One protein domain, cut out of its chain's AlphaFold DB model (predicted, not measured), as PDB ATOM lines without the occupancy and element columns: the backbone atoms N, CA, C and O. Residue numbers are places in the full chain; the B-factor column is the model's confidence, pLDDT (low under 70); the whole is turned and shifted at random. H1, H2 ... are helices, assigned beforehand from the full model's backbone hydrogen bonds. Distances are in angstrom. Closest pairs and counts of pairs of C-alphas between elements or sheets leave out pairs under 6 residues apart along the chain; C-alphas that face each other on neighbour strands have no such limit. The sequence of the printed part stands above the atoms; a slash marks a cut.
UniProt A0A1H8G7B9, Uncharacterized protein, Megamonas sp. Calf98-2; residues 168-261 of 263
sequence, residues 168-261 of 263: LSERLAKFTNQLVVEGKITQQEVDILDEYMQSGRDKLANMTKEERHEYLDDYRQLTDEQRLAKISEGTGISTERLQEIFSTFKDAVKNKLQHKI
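What this domain is: This is residues 168 to 261 of the 263 residues of an uncharacterized protein of Megamonas sp. Calf98-2 (UniProt A0A1H8G7B9). H2, H3 and H4 make an open triangle: H3 folds back from the far end of H2, and H4 returns until its end packs on H2. H1 leads in to the corner of this triangle where H4 meets H2, and H5 leads away from that corner; H1 and H5 are near each other, with no pair of C-alphas within 8 A. The printed part has 94 residues with five named helices, H1 to H5 in chain order, and no named strand; the class is all helix. It is only just loose, close to compact, with a radius of gyration of the C-alphas of 15.2 A and spans of 43 by 31 by 23 A.

Where its parts are: H1, residues 168 to 181, begins with C-alpha 168 at (-7.907, 54.160, -37.760). H2, residues 187 to 206, is 28.7 A long, and C-alpha 206 is at (-29.293, 64.141, -28.841). H3 holds residues 209 to 221 and H4 residues 224 to 235. H5, residues 239 to 259, is 30.4 A long and ends with C-alpha 259 at (3.892, 40.892, -36.245).

How they stand to each other: H1 and H2 are close but not clearly touching, with the closest C-alphas, Val 180 and Gln 187, 6.3 A apart. H2 and H3 are also close but not clearly touching, opposite ways at a steep tilt of 45 degrees, with the closest C-alphas, Leu 204 and Arg 212, 6.3 A apart. H4 touches H2, about perpendicular at 78 degrees, with residues 231 to 235 alone; the closest C-alphas, Ile 192 and Thr 235, are 6.1 A apart. H4 touches H5 at a steep tilt of 67 degrees, with the closest C-alphas, Ser 232 and Thr 239, 5.5 A apart. H5 is near H1 and H2, while H3 and H5 are apart. In H1, H2, H3, H4 and H5 every O i to N i+4 pair is within hydrogen-bond range.

The domain as a whole: The C-alphas farthest apart, Thr 208 and Ile 261, are 43.7 A apart. The printed part has no cut, and its four links between helices are tight. Mean pLDDT of the printed part is 72.0; 26 residues are under 70, among them 168 to 174 and 251 to 261.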
ATOM      1  N   LEU A 168      -7.508  55.309 -38.566       56.09
ATOM      2  CA  LEU A 168      -7.907  54.160 -37.760       56.09
ATOM      3  C   LEU A 168      -9.235  53.607 -38.303       56.09
ATOM      4  O   LEU A 168      -9.429  52.390 -38.306       56.09
ATOM      5  N   SER A 169     -10.071  54.496 -38.871       56.62
ATOM      6  CA  SER A 169     -11.286  54.157 -39.602       56.62
ATOM      7  C   SER A 169     -11.057  53.234 -40.810       56.62
ATOM      8  O   SER A 169     -11.772  52.253 -41.019       56.62
ATOM      9  N   GLU A 170     -10.037  53.514 -41.612       61.44
ATOM     10  CA  GLU A 170      -9.723  52.729 -42.800       61.44
ATOM     11  C   GLU A 170      -9.057  51.398 -42.432       61.44
ATOM     12  O   GLU A 170      -9.353  50.358 -43.028       61.44
ATOM     13  N   ARG A 171      -8.197  51.400 -41.406       64.00
ATOM     14  CA  ARG A 171      -7.516  50.191 -40.926       64.00
ATOM     15  C   ARG A 171      -8.490  49.166 -40.360       64.00
ATOM     16  O   ARG A 171      -8.400  48.003 -40.757       64.00
ATOM     17  N   LEU A 172      -9.425  49.560 -39.484       63.06
ATOM     18  CA  LEU A 172     -10.371  48.565 -38.966       63.06
ATOM     19  C   LEU A 172     -11.433  48.194 -40.011       63.06
ATOM     20  O   LEU A 172     -11.867  47.054 -40.018       63.06
ATOM     21  N   ALA A 173     -11.764  49.066 -40.972       66.19
ATOM     22  CA  ALA A 173     -12.616  48.673 -42.097       66.19
ATOM     23  C   ALA A 173     -11.954  47.581 -42.957       66.19
ATOM     24  O   ALA A 173     -12.592  46.585 -43.291       66.19
ATOM     25  N   LYS A 174     -10.666  47.721 -43.298       69.56
ATOM     26  CA  LYS A 174      -9.910  46.661 -43.998       69.56
ATOM     27  C   LYS A 174      -9.860  45.371 -43.174       69.56
ATOM     28  O   LYS A 174     -10.018  44.291 -43.730       69.56
ATOM     29  N   PHE A 175      -9.684  45.491 -41.860       71.62
ATOM     30  CA  PHE A 175      -9.633  44.354 -40.945       71.62
ATOM     31  C   PHE A 175     -10.964  43.603 -40.830       71.62
ATOM     32  O   PHE A 175     -10.975  42.387 -40.971       71.62
ATOM     33  N   THR A 176     -12.087  44.298 -40.650       67.69
ATOM     34  CA  THR A 176     -13.393  43.634 -40.590       67.69
ATOM     35  C   THR A 176     -13.738  42.970 -41.918       67.69
ATOM     36  O   THR A 176     -14.179  41.829 -41.926       67.69
ATOM     37  N   ASN A 177     -13.450  43.623 -43.052       74.56
ATOM     38  CA  ASN A 177     -13.627  42.998 -44.367       74.56
ATOM     39  C   ASN A 177     -12.791  41.716 -44.510       74.56
ATOM     40  O   ASN A 177     -13.255  40.751 -45.106       74.56
ATOM     41  N   GLN A 178     -11.579  41.685 -43.950       74.31
ATOM     42  CA  GLN A 178     -10.755  40.479 -43.926       74.31
ATOM     43  C   GLN A 178     -11.417  39.358 -43.105       74.31
ATOM     44  O   GLN A 178     -11.484  38.233 -43.584       74.31
ATOM     45  N   LEU A 179     -11.961  39.655 -41.920       76.38
ATOM     46  CA  LEU A 179     -12.667  38.660 -41.099       76.38
ATOM     47  C   LEU A 179     -13.939  38.122 -41.774       76.38
ATOM     48  O   LEU A 179     -14.271  36.950 -41.591       76.38
ATOM     49  N   VAL A 180     -14.610  38.955 -42.577       75.88
ATOM     50  CA  VAL A 180     -15.757  38.539 -43.398       75.88
ATOM     51  C   VAL A 180     -15.326  37.605 -44.528       75.88
ATOM     52  O   VAL A 180     -15.944  36.565 -44.734       75.88
ATOM     53  N   VAL A 181     -14.236  37.928 -45.231       76.44
ATOM     54  CA  VAL A 181     -13.676  37.064 -46.289       76.44
ATOM     55  C   VAL A 181     -13.175  35.732 -45.723       76.44
ATOM     56  O   VAL A 181     -13.355  34.695 -46.351       76.44
ATOM     57  N   GLU A 182     -12.584  35.746 -44.527       77.62
ATOM     58  CA  GLU A 182     -12.145  34.543 -43.806       77.62
ATOM     59  C   GLU A 182     -13.316  33.715 -43.238       77.62
ATOM     60  O   GLU A 182     -13.081  32.669 -42.638       77.62
ATOM     61  N   GLY A 183     -14.566  34.169 -43.397       79.31
ATOM     62  CA  GLY A 183     -15.766  33.459 -42.945       79.31
ATOM     63  C   GLY A 183     -15.936  33.403 -41.425       79.31
ATOM     64  O   GLY A 183     -16.807  32.693 -40.932       79.31
ATOM     65  N   LYS A 184     -15.123  34.148 -40.667       79.56
ATOM     66  CA  LYS A 184     -15.179  34.177 -39.196       79.56
ATOM     67  C   LYS A 184     -16.374  34.985 -38.691       79.56
ATOM     68  O   LYS A 184     -16.913  34.712 -37.621       79.56
ATOM     69  N   ILE A 185     -16.792  35.979 -39.473       78.19
ATOM     70  CA  ILE A 185     -17.934  36.853 -39.194       78.19
ATOM     71  C   ILE A 185     -18.726  37.020 -40.487       78.19
ATOM     72  O   ILE A 185     -18.149  37.086 -41.569       78.19
ATOM     73  N   THR A 186     -20.047  37.095 -40.399       80.00
ATOM     74  CA  THR A 186     -20.906  37.335 -41.560       80.00
ATOM     75  C   THR A 186     -21.093  38.830 -41.819       80.00
ATOM     76  O   THR A 186     -21.031  39.655 -40.909       80.00
ATOM     77  N   GLN A 187     -21.376  39.201 -43.072       76.19
ATOM     78  CA  GLN A 187     -21.683  40.595 -43.407       76.19
ATOM     79  C   GLN A 187     -22.941  41.096 -42.678       76.19
ATOM     80  O   GLN A 187     -22.992  42.245 -42.262       76.19
ATOM     81  N   GLN A 188     -23.921  40.218 -42.463       78.88
ATOM     82  CA  GLN A 188     -25.148  40.553 -41.746       78.88
ATOM     83  C   GLN A 188     -24.882  40.892 -40.272       78.88
ATOM     84  O   GLN A 188     -25.404  41.882 -39.772       78.88
ATOM     85  N   GLU A 189     -24.031  40.122 -39.584       78.56
ATOM     86  CA  GLU A 189     -23.611  40.432 -38.207       78.56
ATOM     87  C   GLU A 189     -22.883  41.778 -38.134       78.56
ATOM     88  O   GLU A 189     -23.084  42.554 -37.201       78.56
ATOM     89  N   VAL A 190     -22.060  42.071 -39.142       74.50
ATOM     90  CA  VAL A 190     -21.349  43.346 -39.262       74.50
ATOM     91  C   VAL A 190     -22.318  44.515 -39.437       74.50
ATOM     92  O   VAL A 190     -22.176  45.523 -38.745       74.50
ATOM     93  N   ASP A 191     -23.299  44.384 -40.326       75.94
ATOM     94  CA  ASP A 191     -24.256  45.448 -40.632       75.94
ATOM     95  C   ASP A 191     -25.156  45.751 -39.419       75.94
ATOM     96  O   ASP A 191     -25.296  46.910 -39.026       75.94
ATOM     97  N   ILE A 192     -25.669  44.713 -38.750       77.25
ATOM     98  CA  ILE A 192     -26.508  44.850 -37.547       77.25
ATOM     99  C   ILE A 192     -25.735  45.519 -36.398       77.25
ATOM    100  O   ILE A 192     -26.263  46.394 -35.705       77.25
ATOM    101  N   LEU A 193     -24.468  45.142 -36.189       75.12
ATOM    102  CA  LEU A 193     -23.626  45.760 -35.160       75.12
ATOM    103  C   LEU A 193     -23.305  47.228 -35.474       75.12
ATOM    104  O   LEU A 193     -23.211  48.037 -34.546       75.12
ATOM    105  N   ASP A 194     -23.146  47.593 -36.750       71.69
ATOM    106  CA  ASP A 194     -22.947  48.993 -37.139       71.69
ATOM    107  C   ASP A 194     -24.189  49.835 -36.847       71.69
ATOM    108  O   ASP A 194     -24.085  50.903 -36.238       71.69
ATOM    109  N   GLU A 195     -25.367  49.337 -37.229       74.44
ATOM    110  CA  GLU A 195     -26.647  50.007 -36.997       74.44
ATOM    111  C   GLU A 195     -26.913  50.216 -35.505       74.44
ATOM    112  O   GLU A 195     -27.196  51.342 -35.077       74.44
ATOM    113  N   TYR A 196     -26.722  49.175 -34.690       76.25
ATOM    114  CA  TYR A 196     -26.861  49.266 -33.237       76.25
ATOM    115  C   TYR A 196     -25.934  50.340 -32.648       76.25
ATOM    116  O   TYR A 196     -26.371  51.220 -31.901       76.25
ATOM    117  N   MET A 197     -24.658  50.349 -33.036       71.88
ATOM    118  CA  MET A 197     -23.691  51.312 -32.504       71.88
ATOM    119  C   MET A 197     -23.918  52.733 -33.027       71.88
ATOM    120  O   MET A 197     -23.653  53.704 -32.311       71.88
ATOM    121  N   GLN A 198     -24.413  52.884 -34.256       68.31
ATOM    122  CA  GLN A 198     -24.805  54.177 -34.802       68.31
ATOM    123  C   GLN A 198     -26.007  54.749 -34.046       68.31
ATOM    124  O   GLN A 198     -25.959  55.913 -33.651       68.31
ATOM    125  N   SER A 199     -27.010  53.923 -33.738       72.62
ATOM    126  CA  SER A 199     -28.159  54.342 -32.929       72.62
ATOM    127  C   SER A 199     -27.738  54.828 -31.532       72.62
ATOM    128  O   SER A 199     -28.229  55.850 -31.049       72.62
ATOM    129  N   GLY A 200     -26.748  54.172 -30.912       72.25
ATOM    130  CA  GLY A 200     -26.171  54.602 -29.636       72.25
ATOM    131  C   GLY A 200     -25.449  55.951 -29.731       72.25
ATOM    132  O   GLY A 200     -25.609  56.806 -28.858       72.25
ATOM    133  N   ARG A 201     -24.692  56.181 -30.813       71.00
ATOM    134  CA  ARG A 201     -24.040  57.476 -31.080       71.00
ATOM    135  C   ARG A 201     -25.056  58.594 -31.293       71.00
ATOM    136  O   ARG A 201     -24.885  59.671 -30.726       71.00
ATOM    137  N   ASP A 202     -26.108  58.336 -32.061       72.06
ATOM    138  CA  ASP A 202     -27.155  59.321 -32.341       72.06
ATOM    139  C   ASP A 202     -27.950  59.655 -31.068       72.06
ATOM    140  O   ASP A 202     -28.222  60.823 -30.789       72.06
ATOM    141  N   LYS A 203     -28.211  58.657 -30.212       75.31
ATOM    142  CA  LYS A 203     -28.794  58.868 -28.879       75.31
ATOM    143  C   LYS A 203     -27.915  59.773 -28.008       75.31
ATOM    144  O   LYS A 203     -28.410  60.747 -27.449       75.31
ATOM    145  N   LEU A 204     -26.609  59.504 -27.943       71.12
ATOM    146  CA  LEU A 204     -25.649  60.337 -27.205       71.12
ATOM    147  C   LEU A 204     -25.540  61.759 -27.768       71.12
ATOM    148  O   LEU A 204     -25.285  62.697 -27.007       71.12
ATOM    149  N   ALA A 205     -25.690  61.934 -29.082       70.88
ATOM    150  CA  ALA A 205     -25.655  63.244 -29.725       70.88
ATOM    151  C   ALA A 205     -26.873  64.101 -29.345       70.88
ATOM    152  O   ALA A 205     -26.724  65.306 -29.158       70.88
ATOM    153  N   ASN A 206     -28.034  63.469 -29.160       80.38
ATOM    154  CA  ASN A 206     -29.293  64.141 -28.841       80.38
ATOM    155  C   ASN A 206     -29.514  64.394 -27.336       80.38
ATOM    156  O   ASN A 206     -30.431  65.127 -26.981       80.38
ATOM    157  N   MET A 207     -28.685  63.825 -26.455       74.75
ATOM    158  CA  MET A 207     -28.722  64.076 -25.005       74.75
ATOM    159  C   MET A 207     -28.088  65.419 -24.619       74.75
ATOM    160  O   MET A 207     -27.102  65.870 -25.224       74.75
ATOM    161  N   THR A 208     -28.589  66.020 -23.538       80.56
ATOM    162  CA  THR A 208     -27.922  67.142 -22.860       80.56
ATOM    163  C   THR A 208     -26.597  66.693 -22.233       80.56
ATOM    164  O   THR A 208     -26.231  65.514 -22.233       80.56
ATOM    165  N   LYS A 209     -25.791  67.644 -21.750       73.88
ATOM    166  CA  LYS A 209     -24.460  67.328 -21.217       73.88
ATOM    167  C   LYS A 209     -24.554  66.514 -19.924       73.88
ATOM    168  O   LYS A 209     -23.737  65.617 -19.728       73.88
ATOM    169  N   GLU A 210     -25.536  66.827 -19.092       72.81
ATOM    170  CA  GLU A 210     -25.813  66.216 -17.797       72.81
ATOM    171  C   GLU A 210     -26.353  64.792 -17.985       72.81
ATOM    172  O   GLU A 210     -25.754  63.848 -17.478       72.81
ATOM    173  N   GLU A 211     -27.366  64.613 -18.840       69.88
ATOM    174  CA  GLU A 211     -27.914  63.289 -19.188       69.88
ATOM    175  C   GLU A 211     -26.857  62.376 -19.819       69.88
ATOM    176  O   GLU A 211     -26.787  61.183 -19.532       69.88
ATOM    177  N   ARG A 212     -25.986  62.934 -20.673       70.75
ATOM    178  CA  ARG A 212     -24.873  62.180 -21.263       70.75
ATOM    179  C   ARG A 212     -23.873  61.729 -20.200       70.75
ATOM    180  O   ARG A 212     -23.266  60.671 -20.355       70.75
ATOM    181  N   HIS A 213     -23.641  62.545 -19.173       66.50
ATOM    182  CA  HIS A 213     -22.701  62.215 -18.106       66.50
ATOM    183  C   HIS A 213     -23.213  61.033 -17.285       66.50
ATOM    184  O   HIS A 213     -22.496  60.043 -17.168       66.50
ATOM    185  N   GLU A 214     -24.469  61.108 -16.844       69.56
ATOM    186  CA  GLU A 214     -25.153  60.057 -16.087       69.56
ATOM    187  C   GLU A 214     -25.268  58.759 -16.897       69.56
ATOM    188  O   GLU A 214     -24.818  57.705 -16.453       69.56
ATOM    189  N   TYR A 215     -25.716  58.839 -18.155       71.00
ATOM    190  CA  TYR A 215     -25.822  57.675 -19.041       71.00
ATOM    191  C   TYR A 215     -24.480  56.946 -19.243       71.00
ATOM    192  O   TYR A 215     -24.427  55.715 -19.295       71.00
ATOM    193  N   LEU A 216     -23.377  57.692 -19.373       73.12
ATOM    194  CA  LEU A 216     -22.042  57.101 -19.505       73.12
ATOM    195  C   LEU A 216     -21.505  56.561 -18.178       73.12
ATOM    196  O   LEU A 216     -20.743  55.593 -18.200       73.12
ATOM    197  N   ASP A 217     -21.864  57.168 -17.049       72.94
ATOM    198  CA  ASP A 217     -21.505  56.665 -15.723       72.94
ATOM    199  C   ASP A 217     -22.205  55.342 -15.425       72.94
ATOM    200  O   ASP A 217     -21.524  54.372 -15.091       72.94
ATOM    201  N   ASP A 218     -23.504  55.235 -15.695       71.25
ATOM    202  CA  ASP A 218     -24.239  53.973 -15.588       71.25
ATOM    203  C   ASP A 218     -23.630  52.893 -16.488       71.25
ATOM    204  O   ASP A 218     -23.404  51.757 -16.070       71.25
ATOM    205  N   TYR A 219     -23.285  53.249 -17.729       68.19
ATOM    206  CA  TYR A 219     -22.659  52.316 -18.662       68.19
ATOM    207  C   TYR A 219     -21.263  51.848 -18.204       68.19
ATOM    208  O   TYR A 219     -20.860  50.705 -18.464       68.19
ATOM    209  N   ARG A 220     -20.511  52.706 -17.501       69.38
ATOM    210  CA  ARG A 220     -19.213  52.359 -16.897       69.38
ATOM    211  C   ARG A 220     -19.351  51.354 -15.754       69.38
ATOM    212  O   ARG A 220     -18.462  50.518 -15.616       69.38
ATOM    213  N   GLN A 221     -20.443  51.407 -14.994       73.12
ATOM    214  CA  GLN A 221     -20.692  50.496 -13.869       73.12
ATOM    215  C   GLN A 221     -21.178  49.104 -14.298       73.12
ATOM    216  O   GLN A 221     -21.109  48.166 -13.509       73.12
ATOM    217  N   LEU A 222     -21.650  48.943 -15.540       70.62
ATOM    218  CA  LEU A 222     -22.074  47.637 -16.048       70.62
ATOM    219  C   LEU A 222     -20.904  46.655 -16.115       70.62
ATOM    220  O   LEU A 222     -19.798  47.010 -16.530       70.62
ATOM    221  N   THR A 223     -21.174  45.396 -15.783       75.56
ATOM    222  CA  THR A 223     -20.229  44.323 -16.077       75.56
ATOM    223  C   THR A 223     -20.165  44.070 -17.576       75.56
ATOM    224  O   THR A 223     -21.050  44.405 -18.367       75.56
ATOM    225  N   ASP A 224     -19.082  43.439 -17.963       68.50
ATOM    226  CA  ASP A 224     -18.796  42.995 -19.313       68.50
ATOM    227  C   ASP A 224     -19.876  42.051 -19.883       68.50
ATOM    228  O   ASP A 224     -20.305  42.203 -21.028       68.50
ATOM    229  N   GLU A 225     -20.422  41.170 -19.045       73.25
ATOM    230  CA  GLU A 225     -21.561  40.296 -19.362       73.25
ATOM    231  C   GLU A 225     -22.864  41.086 -19.545       73.25
ATOM    232  O   GLU A 225     -23.625  40.840 -20.480       73.25
ATOM    233  N   GLN A 226     -23.109  42.091 -18.700       75.44
ATOM    234  CA  GLN A 226     -24.286  42.955 -18.814       75.44
ATOM    235  C   GLN A 226     -24.236  43.830 -20.073       75.44
ATOM    236  O   GLN A 226     -25.269  44.085 -20.696       75.44
ATOM    237  N   ARG A 227     -23.044  44.282 -20.483       76.12
ATOM    238  CA  ARG A 227     -22.850  44.992 -21.757       76.12
ATOM    239  C   ARG A 227     -23.154  44.082 -22.939       76.12
ATOM    240  O   ARG A 227     -23.871  44.496 -23.846       76.12
ATOM    241  N   LEU A 228     -22.660  42.843 -22.907       78.50
ATOM    242  CA  LEU A 228     -22.951  41.836 -23.929       78.50
ATOM    243  C   LEU A 228     -24.443  41.531 -24.031       78.50
ATOM    244  O   LEU A 228     -24.968  41.493 -25.139       78.50
ATOM    245  N   ALA A 229     -25.134  41.383 -22.899       77.50
ATOM    246  CA  ALA A 229     -26.576  41.163 -22.870       77.50
ATOM    247  C   ALA A 229     -27.351  42.316 -23.532       77.50
ATOM    248  O   ALA A 229     -28.227  42.067 -24.353       77.50
ATOM    249  N   LYS A 230     -26.973  43.574 -23.265       78.44
ATOM    250  CA  LYS A 230     -27.592  44.744 -23.916       78.44
ATOM    251  C   LYS A 230     -27.352  44.785 -25.424       78.44
ATOM    252  O   LYS A 230     -28.251  45.138 -26.181       78.44
ATOM    253  N   ILE A 231     -26.145  44.425 -25.869       79.75
ATOM    254  CA  ILE A 231     -25.843  44.329 -27.303       79.75
ATOM    255  C   ILE A 231     -26.659  43.192 -27.923       79.75
ATOM    256  O   ILE A 231     -27.232  43.379 -28.989       79.75
ATOM    257  N   SER A 232     -26.754  42.044 -27.253       81.50
ATOM    258  CA  SER A 232     -27.546  40.896 -27.705       81.50
ATOM    259  C   SER A 232     -29.015  41.263 -27.889       81.50
ATOM    260  O   SER A 232     -29.568  41.043 -28.963       81.50
ATOM    261  N   GLU A 233     -29.614  41.931 -26.902       83.50
ATOM    262  CA  GLU A 233     -30.993  42.421 -26.961       83.50
ATOM    263  C   GLU A 233     -31.206  43.416 -28.112       83.50
ATOM    264  O   GLU A 233     -32.184  43.322 -28.849       83.50
ATOM    265  N   GLY A 234     -30.267  44.345 -28.310       77.06
ATOM    266  CA  GLY A 234     -30.375  45.373 -29.344       77.06
ATOM    267  C   GLY A 234     -30.027  44.922 -30.765       77.06
ATOM    268  O   GLY A 234     -30.322  45.645 -31.713       77.06
ATOM    269  N   THR A 235     -29.391  43.762 -30.927       77.75
ATOM    270  CA  THR A 235     -28.934  43.247 -32.232       77.75
ATOM    271  C   THR A 235     -29.636  41.957 -32.647       77.75
ATOM    272  O   THR A 235     -29.613  41.599 -33.821       77.75
ATOM    273  N   GLY A 236     -30.238  41.227 -31.705       83.00
ATOM    274  CA  GLY A 236     -30.760  39.878 -31.932       83.00
ATOM    275  C   GLY A 236     -29.673  38.809 -32.113       83.00
ATOM    276  O   GLY A 236     -29.998  37.653 -32.376       83.00
ATOM    277  N   ILE A 237     -28.390  39.161 -31.972       81.88
ATOM    278  CA  ILE A 237     -27.271  38.210 -31.997       81.88
ATOM    279  C   ILE A 237     -27.156  37.584 -30.605       81.88
ATOM    280  O   ILE A 237     -27.222  38.298 -29.605       81.88
ATOM    281  N   SER A 238     -26.966  36.266 -30.507       87.31
ATOM    282  CA  SER A 238     -26.797  35.613 -29.203       87.31
ATOM    283  C   SER A 238     -25.551  36.128 -28.474       87.31
ATOM    284  O   SER A 238     -24.544  36.487 -29.088       87.31
ATOM    285  N   THR A 239     -25.600  36.145 -27.143       80.00
ATOM    286  CA  THR A 239     -24.463  36.540 -26.296       80.00
ATOM    287  C   THR A 239     -23.218  35.694 -26.568       80.00
ATOM    288  O   THR A 239     -22.120  36.239 -26.645       80.00
ATOM    289  N   GLU A 240     -23.393  34.390 -26.794       84.12
ATOM    290  CA  GLU A 240     -22.327  33.448 -27.159       84.12
ATOM    291  C   GLU A 240     -21.661  33.829 -28.485       84.12
ATOM    292  O   GLU A 240     -20.434  33.912 -28.576       84.12
ATOM    293  N   ARG A 241     -22.468  34.142 -29.507       85.75
ATOM    294  CA  ARG A 241     -21.955  34.535 -30.821       85.75
ATOM    295  C   ARG A 241     -21.277  35.901 -30.777       85.75
ATOM    296  O   ARG A 241     -20.231  36.087 -31.392       85.75
ATOM    297  N   LEU A 242     -21.814  36.849 -30.008       78.94
ATOM    298  CA  LEU A 242     -21.157  38.135 -29.761       78.94
ATOM    299  C   LEU A 242     -19.803  37.954 -29.074       78.94
ATOM    300  O   LEU A 242     -18.828  38.597 -29.459       78.94
ATOM    301  N   GLN A 243     -19.722  37.062 -28.086       79.94
ATOM    302  CA  GLN A 243     -18.474  36.761 -27.395       79.94
ATOM    303  C   GLN A 243     -17.427  36.169 -28.347       79.94
ATOM    304  O   GLN A 243     -16.270  36.588 -28.301       79.94
ATOM    305  N   GLU A 244     -17.828  35.265 -29.243       81.31
ATOM    306  CA  GLU A 244     -16.966  34.695 -30.288       81.31
ATOM    307  C   GLU A 244     -16.491  35.751 -31.300       81.31
ATOM    308  O   GLU A 244     -15.314  35.803 -31.671       81.31
ATOM    309  N   ILE A 245     -17.385  36.648 -31.720       78.31
ATOM    310  CA  ILE A 245     -17.042  37.769 -32.600       78.31
ATOM    311  C   ILE A 245     -15.996  38.659 -31.917       78.31
ATOM    312  O   ILE A 245     -14.946  38.946 -32.499       78.31
ATOM    313  N   PHE A 246     -16.229  39.072 -30.669       75.88
ATOM    314  CA  PHE A 246     -15.309  39.962 -29.956       75.88
ATOM    315  C   PHE A 246     -13.973  39.301 -29.610       75.88
ATOM    316  O   PHE A 246     -12.940  39.973 -29.691       75.88
ATOM    317  N   SER A 247     -13.955  38.010 -29.266       77.19
ATOM    318  CA  SER A 247     -12.706  37.272 -29.048       77.19
ATOM    319  C   SER A 247     -11.898  37.173 -30.343       77.19
ATOM    320  O   SER A 247     -10.714  37.506 -30.345       77.19
ATOM    321  N   THR A 248     -12.554  36.873 -31.466       75.00
ATOM    322  CA  THR A 248     -11.930  36.850 -32.796       75.00
ATOM    323  C   THR A 248     -11.306  38.202 -33.146       75.00
ATOM    324  O   THR A 248     -10.161  38.263 -33.598       75.00
ATOM    325  N   PHE A 249     -12.022  39.303 -32.891       70.88
ATOM    326  CA  PHE A 249     -11.483  40.656 -33.061       70.88
ATOM    327  C   PHE A 249     -10.261  40.899 -32.166       70.88
ATOM    328  O   PHE A 249      -9.243  41.405 -32.644       70.88
ATOM    329  N   LYS A 250     -10.340  40.529 -30.883       70.81
ATOM    330  CA  LYS A 250      -9.265  40.719 -29.900       70.81
ATOM    331  C   LYS A 250      -7.994  39.962 -30.293       70.81
ATOM    332  O   LYS A 250      -6.914  40.556 -30.301       70.81
ATOM    333  N   ASP A 251      -8.120  38.696 -30.669       69.00
ATOM    334  CA  ASP A 251      -6.987  37.847 -31.038       69.00
ATOM    335  C   ASP A 251      -6.350  38.292 -32.352       69.00
ATOM    336  O   ASP A 251      -5.127  38.414 -32.452       69.00
ATOM    337  N   ALA A 252      -7.158  38.637 -33.353       64.62
ATOM    338  CA  ALA A 252      -6.629  39.087 -34.630       64.62
ATOM    339  C   ALA A 252      -5.993  40.499 -34.546       64.62
ATOM    340  O   ALA A 252      -5.034  40.779 -35.271       64.62
ATOM    341  N   VAL A 253      -6.428  41.367 -33.618       64.56
ATOM    342  CA  VAL A 253      -5.728  42.630 -33.296       64.56
ATOM    343  C   VAL A 253      -4.405  42.361 -32.572       64.56
ATOM    344  O   VAL A 253      -3.382  42.947 -32.936       64.56
ATOM    345  N   LYS A 254      -4.393  41.449 -31.590       65.62
ATOM    346  CA  LYS A 254      -3.184  41.059 -30.847       65.62
ATOM    347  C   LYS A 254      -2.111  40.470 -31.771       65.62
ATOM    348  O   LYS A 254      -0.959  40.896 -31.707       65.62
ATOM    349  N   ASN A 255      -2.492  39.586 -32.693       61.25
ATOM    350  CA  ASN A 255      -1.571  38.962 -33.648       61.25
ATOM    351  C   ASN A 255      -0.989  39.973 -34.655       61.25
ATOM    352  O   ASN A 255       0.205  39.930 -34.952       61.25
ATOM    353  N   LYS A 256      -1.784  40.944 -35.134       59.69
ATOM    354  CA  LYS A 256      -1.275  42.029 -36.002       59.69
ATOM    355  C   LYS A 256      -0.355  43.017 -35.276       59.69
ATOM    356  O   LYS A 256       0.506  43.615 -35.917       59.69
ATOM    357  N   LEU A 257      -0.526  43.205 -33.966       49.56
ATOM    358  CA  LEU A 257       0.381  44.019 -33.147       49.56
ATOM    359  C   LEU A 257       1.715  43.308 -32.888       49.56
ATOM    360  O   LEU A 257       2.748  43.968 -32.899       49.56
ATOM    361  N   GLN A 258       1.708  41.983 -32.712       44.78
ATOM    362  CA  GLN A 258       2.932  41.197 -32.523       44.78
ATOM    363  C   GLN A 258       3.774  41.086 -33.801       44.78
ATOM    364  O   GLN A 258       4.989  41.249 -33.731       44.78
ATOM    365  N   HIS A 259       3.153  40.923 -34.974       42.47
ATOM    366  CA  HIS A 259       3.892  40.892 -36.245       42.47
ATOM    367  C   HIS A 259       4.588  42.216 -36.602       42.47
ATOM    368  O   HIS A 259       5.572  42.199 -37.324       42.47
ATOM    369  N   LYS A 260       4.152  43.359 -36.054       38.88
ATOM    370  CA  LYS A 260       4.832  44.656 -36.237       38.88
ATOM    371  C   LYS A 260       6.092  44.852 -35.385       38.88
ATOM    372  O   LYS A 260       6.731  45.889 -35.512       38.88
ATOM    373  N   ILE A 261       6.410  43.920 -34.485       33.38
ATOM    374  CA  ILE A 261       7.599  43.980 -33.615       33.38
ATOM    375  C   ILE A 261       8.766  43.169 -34.218       33.38
ATOM    376  O   ILE A 261       9.888  43.267 -33.731       33.38
TER     377      ILE A 261